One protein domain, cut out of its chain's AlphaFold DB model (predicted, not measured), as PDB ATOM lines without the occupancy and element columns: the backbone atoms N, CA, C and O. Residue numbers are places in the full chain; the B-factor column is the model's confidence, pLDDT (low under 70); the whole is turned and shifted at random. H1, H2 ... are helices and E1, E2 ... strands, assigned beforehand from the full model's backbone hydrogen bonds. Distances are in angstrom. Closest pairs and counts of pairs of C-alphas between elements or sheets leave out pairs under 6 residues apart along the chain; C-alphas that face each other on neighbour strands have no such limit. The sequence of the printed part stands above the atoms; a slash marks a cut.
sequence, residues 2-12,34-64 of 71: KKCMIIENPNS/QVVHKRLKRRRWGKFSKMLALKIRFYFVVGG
ATOM      1  N   LYS A   2      39.504 -22.510  48.550       75.31
ATOM      2  CA  LYS A   2      39.519 -21.544  47.453       75.31
ATOM      3  C   LYS A   2      40.163 -20.259  47.970       75.31
ATOM      4  O   LYS A   2      39.675 -19.660  48.918       75.31
ATOM      5  N   LYS A   3      41.282 -19.858  47.366       81.00
ATOM      6  CA  LYS A   3      41.971 -18.604  47.692       81.00
ATOM      7  C   LYS A   3      41.856 -17.657  46.514       81.00
ATOM      8  O   LYS A   3      42.159 -18.074  45.392       81.00
ATOM      9  N   CYS A   4      41.487 -16.411  46.771       83.81
ATOM     10  CA  CYS A   4      41.569 -15.356  45.774       83.81
ATOM     11  C   CYS A   4      42.440 -14.204  46.256       83.81
ATOM     12  O   CYS A   4      42.652 -13.985  47.451       83.81
ATOM     13  N   MET A   5      42.956 -13.457  45.291       83.25
ATOM     14  CA  MET A   5      43.723 -12.257  45.561       83.25
ATOM     15  C   MET A   5      43.214 -11.094  44.733       83.25
ATOM     16  O   MET A   5      43.007 -11.230  43.530       83.25
ATOM     17  N   ILE A   6      43.055  -9.948  45.382       83.44
ATOM     18  CA  ILE A   6      42.636  -8.706  44.751       83.44
ATOM     19  C   ILE A   6      43.833  -7.769  44.683       83.44
ATOM     20  O   ILE A   6      44.510  -7.510  45.683       83.44
ATOM     21  N   ILE A   7      44.088  -7.269  43.481       78.75
ATOM     22  CA  ILE A   7      45.169  -6.349  43.170       78.75
ATOM     23  C   ILE A   7      44.537  -5.020  42.782       78.75
ATOM     24  O   ILE A   7      43.938  -4.899  41.717       78.75
ATOM     25  N   GLU A   8      44.689  -4.021  43.642       77.31
ATOM     26  CA  GLU A   8      44.114  -2.696  43.425       77.31
ATOM     27  C   GLU A   8      45.182  -1.724  42.921       77.31
ATOM     28  O   GLU A   8      46.266  -1.593  43.516       77.31
ATOM     29  N   ASN A   9      44.870  -1.016  41.832       74.19
ATOM     30  CA  ASN A   9      45.630   0.146  41.396       74.19
ATOM     31  C   ASN A   9      45.000   1.407  42.007       74.19
ATOM     32  O   ASN A   9      43.989   1.876  41.488       74.19
ATOM     33  N   PRO A  10      45.617   2.027  43.030       66.62
ATOM     34  CA  PRO A  10      45.059   3.219  43.673       66.62
ATOM     35  C   PRO A  10      44.949   4.431  42.740       66.62
ATOM     36  O   PRO A  10      44.321   5.414  43.095       66.62
ATOM     37  N   ASN A  11      45.591   4.387  41.566       68.81
ATOM     38  CA  ASN A  11      45.555   5.468  40.578       68.81
ATOM     39  C   ASN A  11      44.540   5.208  39.451       68.81
ATOM     40  O   ASN A  11      44.608   5.871  38.421       68.81
ATOM     41  N   SER A  12      43.708   4.171  39.564       64.62
ATOM     42  CA  SER A  12      42.619   3.881  38.622       64.62
ATOM     43  C   SER A  12      41.274   4.253  39.241       64.62
ATOM     44  O   SER A  12      41.145   4.137  40.451       64.62
ATOM     45  N   GLN A  34      39.738 -17.679  51.687       83.44
ATOM     46  CA  GLN A  34      40.799 -16.710  51.941       83.44
ATOM     47  C   GLN A  34      40.858 -15.666  50.826       83.44
ATOM     48  O   GLN A  34      41.179 -15.989  49.678       83.44
ATOM     49  N   VAL A  35      40.646 -14.405  51.202       84.50
ATOM     50  CA  VAL A  35      40.777 -13.236  50.330       84.50
ATOM     51  C   VAL A  35      42.020 -12.448  50.741       84.50
ATOM     52  O   VAL A  35      42.177 -12.055  51.891       84.50
ATOM     53  N   VAL A  36      42.947 -12.232  49.805       82.81
ATOM     54  CA  VAL A  36      44.134 -11.391  50.031       82.81
ATOM     55  C   VAL A  36      43.987 -10.104  49.231       82.81
ATOM     56  O   VAL A  36      44.043 -10.138  48.007       82.81
ATOM     57  N   HIS A  37      43.858  -8.955  49.889       83.06
ATOM     58  CA  HIS A  37      43.868  -7.652  49.215       83.06
ATOM     59  C   HIS A  37      45.268  -7.028  49.270       83.06
ATOM     60  O   HIS A  37      45.888  -6.912  50.329       83.06
ATOM     61  N   LYS A  38      45.807  -6.648  48.106       79.44
ATOM     62  CA  LYS A  38      47.066  -5.900  47.988       79.44
ATOM     63  C   LYS A  38      46.875  -4.669  47.116       79.44
ATOM     64  O   LYS A  38      46.608  -4.762  45.919       79.44
ATOM     65  N   ARG A  39      47.172  -3.516  47.705       76.44
ATOM     66  CA  ARG A  39      47.283  -2.237  47.005       76.44
ATOM     67  C   ARG A  39      48.687  -2.074  46.421       76.44
ATOM     68  O   ARG A  39      49.674  -2.114  47.160       76.44
ATOM     69  N   LEU A  40      48.812  -1.894  45.104       70.75
ATOM     70  CA  LEU A  40      50.116  -1.768  44.435       70.75
ATOM     71  C   LEU A  40      50.346  -0.387  43.838       70.75
ATOM     72  O   LEU A  40      49.661   0.048  42.915       70.75
ATOM     73  N   LYS A  41      51.432   0.261  44.271       66.31
ATOM     74  CA  LYS A  41      51.947   1.467  43.616       66.31
ATOM     75  C   LYS A  41      52.536   1.102  42.242       66.31
ATOM     76  O   LYS A  41      53.330   0.166  42.115       66.31
ATOM     77  N   ARG A  42      52.154   1.880  41.220       59.62
ATOM     78  CA  ARG A  42      52.341   1.727  39.755       59.62
ATOM     79  C   ARG A  42      53.672   1.120  39.265       59.62
ATOM     80  O   ARG A  42      53.713   0.501  38.207       59.62
ATOM     81  N   ARG A  43      54.770   1.255  40.016       58.28
ATOM     82  CA  ARG A  43      56.113   0.781  39.631       58.28
ATOM     83  C   ARG A  43      56.355  -0.730  39.759       58.28
ATOM     84  O   ARG A  43      57.338  -1.205  39.204       58.28
ATOM     85  N   ARG A  44      55.514  -1.493  40.468       63.41
ATOM     86  CA  ARG A  44      55.779  -2.928  40.741       63.41
ATOM     87  C   ARG A  44      54.782  -3.913  40.122       63.41
ATOM     88  O   ARG A  44      54.939  -5.112  40.320       63.41
ATOM     89  N   TRP A  45      53.826  -3.431  39.331       66.25
ATOM     90  CA  TRP A  45      52.737  -4.235  38.762       66.25
ATOM     91  C   TRP A  45      53.207  -5.439  37.931       66.25
ATOM     92  O   TRP A  45      52.872  -6.567  38.276       66.25
ATOM     93  N   GLY A  46      54.050  -5.234  36.911       63.41
ATOM     94  CA  GLY A  46      54.423  -6.305  35.968       63.41
ATOM     95  C   GLY A  46      55.232  -7.465  36.569       63.41
ATOM     96  O   GLY A  46      55.083  -8.611  36.152       63.41
ATOM     97  N   LYS A  47      56.075  -7.207  37.580       65.94
ATOM     98  CA  LYS A  47      56.798  -8.281  38.293       65.94
ATOM     99  C   LYS A  47      55.890  -9.015  39.279       65.94
ATOM    100  O   LYS A  47      56.034 -10.219  39.471       65.94
ATOM    101  N   PHE A  48      54.964  -8.291  39.903       66.62
ATOM    102  CA  PHE A  48      54.078  -8.847  40.915       66.62
ATOM    103  C   PHE A  48      52.976  -9.708  40.285       66.62
ATOM    104  O   PHE A  48      52.708 -10.791  40.791       66.62
ATOM    105  N   SER A  49      52.420  -9.305  39.136       63.94
ATOM    106  CA  SER A  49      51.427 -10.095  38.394       63.94
ATOM    107  C   SER A  49      51.983 -11.443  37.914       63.94
ATOM    108  O   SER A  49      51.349 -12.471  38.133       63.94
ATOM    109  N   LYS A  50      53.207 -11.475  37.359       64.12
ATOM    110  CA  LYS A  50      53.875 -12.732  36.957       64.12
ATOM    111  C   LYS A  50      54.126 -13.676  38.135       64.12
ATOM    112  O   LYS A  50      53.907 -14.876  38.020       64.12
ATOM    113  N   MET A  51      54.560 -13.143  39.278       64.81
ATOM    114  CA  MET A  51      54.772 -13.943  40.489       64.81
ATOM    115  C   MET A  51      53.452 -14.482  41.068       64.81
ATOM    116  O   MET A  51      53.430 -15.558  41.663       64.81
ATOM    117  N   LEU A  52      52.351 -13.748  40.883       64.75
ATOM    118  CA  LEU A  52      51.021 -14.127  41.356       64.75
ATOM    119  C   LEU A  52      50.360 -15.203  40.504       64.75
ATOM    120  O   LEU A  52      49.792 -16.135  41.072       64.75
ATOM    121  N   ALA A  53      50.507 -15.127  39.179       62.19
ATOM    122  CA  ALA A  53      50.025 -16.151  38.254       62.19
ATOM    123  C   ALA A  53      50.584 -17.554  38.571       62.19
ATOM    124  O   ALA A  53      49.941 -18.558  38.285       62.19
ATOM    125  N   LEU A  54      51.758 -17.633  39.208       63.06
ATOM    126  CA  LEU A  54      52.401 -18.896  39.586       63.06
ATOM    127  C   LEU A  54      51.897 -19.498  40.908       63.06
ATOM    128  O   LEU A  54      52.108 -20.684  41.144       63.06
ATOM    129  N   LYS A  55      51.275 -18.711  41.799       65.94
ATOM    130  CA  LYS A  55      50.906 -19.162  43.158       65.94
ATOM    131  C   LYS A  55      49.411 -19.131  43.456       65.94
ATOM    132  O   LYS A  55      48.979 -19.802  44.391       65.94
ATOM    133  N   ILE A  56      48.627 -18.350  42.717       68.25
ATOM    134  CA  ILE A  56      47.215 -18.116  43.025       68.25
ATOM    135  C   ILE A  56      46.361 -18.503  41.823       68.25
ATOM    136  O   ILE A  56      46.593 -18.031  40.716       68.25
ATOM    137  N   ARG A  57      45.354 -19.356  42.056       70.75
ATOM    138  CA  ARG A  57      44.433 -19.829  41.008       70.75
ATOM    139  C   ARG A  57      43.454 -18.754  40.530       70.75
ATOM    140  O   ARG A  57      43.058 -18.792  39.375       70.75
ATOM    141  N   PHE A  58      43.077 -17.823  41.403       73.38
ATOM    142  CA  PHE A  58      42.119 -16.759  41.102       73.38
ATOM    143  C   PHE A  58      42.680 -15.408  41.538       73.38
ATOM    144  O   PHE A  58      42.885 -15.165  42.730       73.38
ATOM    145  N   TYR A  59      42.939 -14.529  40.576       75.00
ATOM    146  CA  TYR A  59      43.343 -13.154  40.842       75.00
ATOM    147  C   TYR A  59      42.399 -12.180  40.140       75.00
ATOM    148  O   TYR A  59      42.031 -12.375  38.986       75.00
ATOM    149  N   PHE A  60      42.034 -11.119  40.852       77.44
ATOM    150  CA  PHE A  60      41.203 -10.034  40.357       77.44
ATOM    151  C   PHE A  60      42.057  -8.775  40.279       77.44
ATOM    152  O   PHE A  60      42.697  -8.381  41.256       77.44
ATOM    153  N   VAL A  61      42.093  -8.162  39.101       75.50
ATOM    154  CA  VAL A  61      42.779  -6.891  38.877       75.50
ATOM    155  C   VAL A  61      41.726  -5.800  38.834       75.50
ATOM    156  O   VAL A  61      40.867  -5.805  37.959       75.50
ATOM    157  N   VAL A  62      41.811  -4.868  39.780       76.00
ATOM    158  CA  VAL A  62      40.956  -3.682  39.838       76.00
ATOM    159  C   VAL A  62      41.794  -2.491  39.394       76.00
ATOM    160  O   VAL A  62      42.667  -2.000  40.118       76.00
ATOM    161  N   GLY A  63      41.574  -2.072  38.153       73.88
ATOM    162  CA  GLY A  63      42.248  -0.943  37.535       73.88
ATOM    163  C   GLY A  63      41.817  -0.749  36.083       73.88
ATOM    164  O   GLY A  63      41.098  -1.579  35.538       73.88
ATOM    165  N   GLY A  64      42.260   0.339  35.449       66.19
ATOM    166  CA  GLY A  64      42.022   0.554  34.015       66.19
ATOM    167  C   GLY A  64      42.890  -0.352  33.130       66.19
ATOM    168  O   GLY A  64      43.830  -0.980  33.630       66.19
TER     169      GLY A  64
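Overview. This is residues 2 to 12 and 34 to 64 of the 71 residues of an uncharacterized protein of Anaerococcus hydrogenalis DSM 7454 (UniProt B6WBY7). A small sheet of three parallel strands has one helix, H1, lying lengthwise over one face, above E1 and E3, while the other face is bare in the printed part. E1 is in the middle of the sheet, and the chain passes from E2 at one edge through H1 to E3 at the other. The printed part has 42 residues, with the named elements E1, E2, H1 and E3 in that order along the chain; the sheet's order is E2, E1, E3, all parallel, and the class is mixed, helices and strands. The whole is compact, with a radius of gyration of the C-alphas of 9.9 A, and its outline is elongated, spanning 29 by 17 by 14 A.

Arrangement. E1, residues 3 to 8, is the inner strand of the sheet. E2, residues 34 to 39, is an edge strand parallel to E1, with 16 degrees between their directions; N 6 and O 36 are 2.8 A apart, and N 36 and O 4 are 2.9 A apart, both within hydrogen-bond range. E3, residues 58 to 62, is the other edge strand, parallel to E1 at 17 degrees; N 7 and O 60 are within hydrogen-bond range at 2.8 A, as are N 60 and O 5 at 2.9 A. H1, residues 45 to 53, is on the sheet at a height over the sheet of 10.2 A, over E1 and E3. On the local plane, which only just has a base of 6 C-alphas of the sheet, H1 stands at 4 degrees to E3 and runs along the strands. The closest C-alphas of H1 and E3 are those of Leu 52 and Tyr 59, 7.8 A apart. H1 and E1 are near each other, with 6 pairs of C-alphas within 10 A. E2, H1 and E3 form a split strand-helix-strand unit, two strands running the same way with a helix between them in the chain and E1 between them in the sheet; its crossover is right-handed. In H1, 4 of 5 O i to N i+4 pairs are within hydrogen-bond range.

Along the chain. E1 runs from Lys 3, with its C-alpha at (41.971, -18.604, 47.692), to Glu 8, over 16.6 A. E2 runs from Gln 34 to Arg 39, also 16.6 A. H1 begins at Trp 45, with its C-alpha at (52.737, -4.235, 38.762), and ends at Ala 53, 12.2 A away. E3 runs from Phe 58 to Val 62, whose C-alpha is at (40.956, -3.682, 39.838), over 13.2 A.

Size, cuts and confidence. The two C-alphas farthest apart are those of Lys 2 and Arg 43, at 28.9 A. Residues 13 to 33 are cut out, in the link from E1 to E2, and C-alphas 12 and 34 are 24.6 A apart across the cut. The links from E2 to H1 and from H1 to E3 are tight. The mean pLDDT of the printed part is 71.7, and residues 10 to 12, 41 to 56 and 64 are under 70.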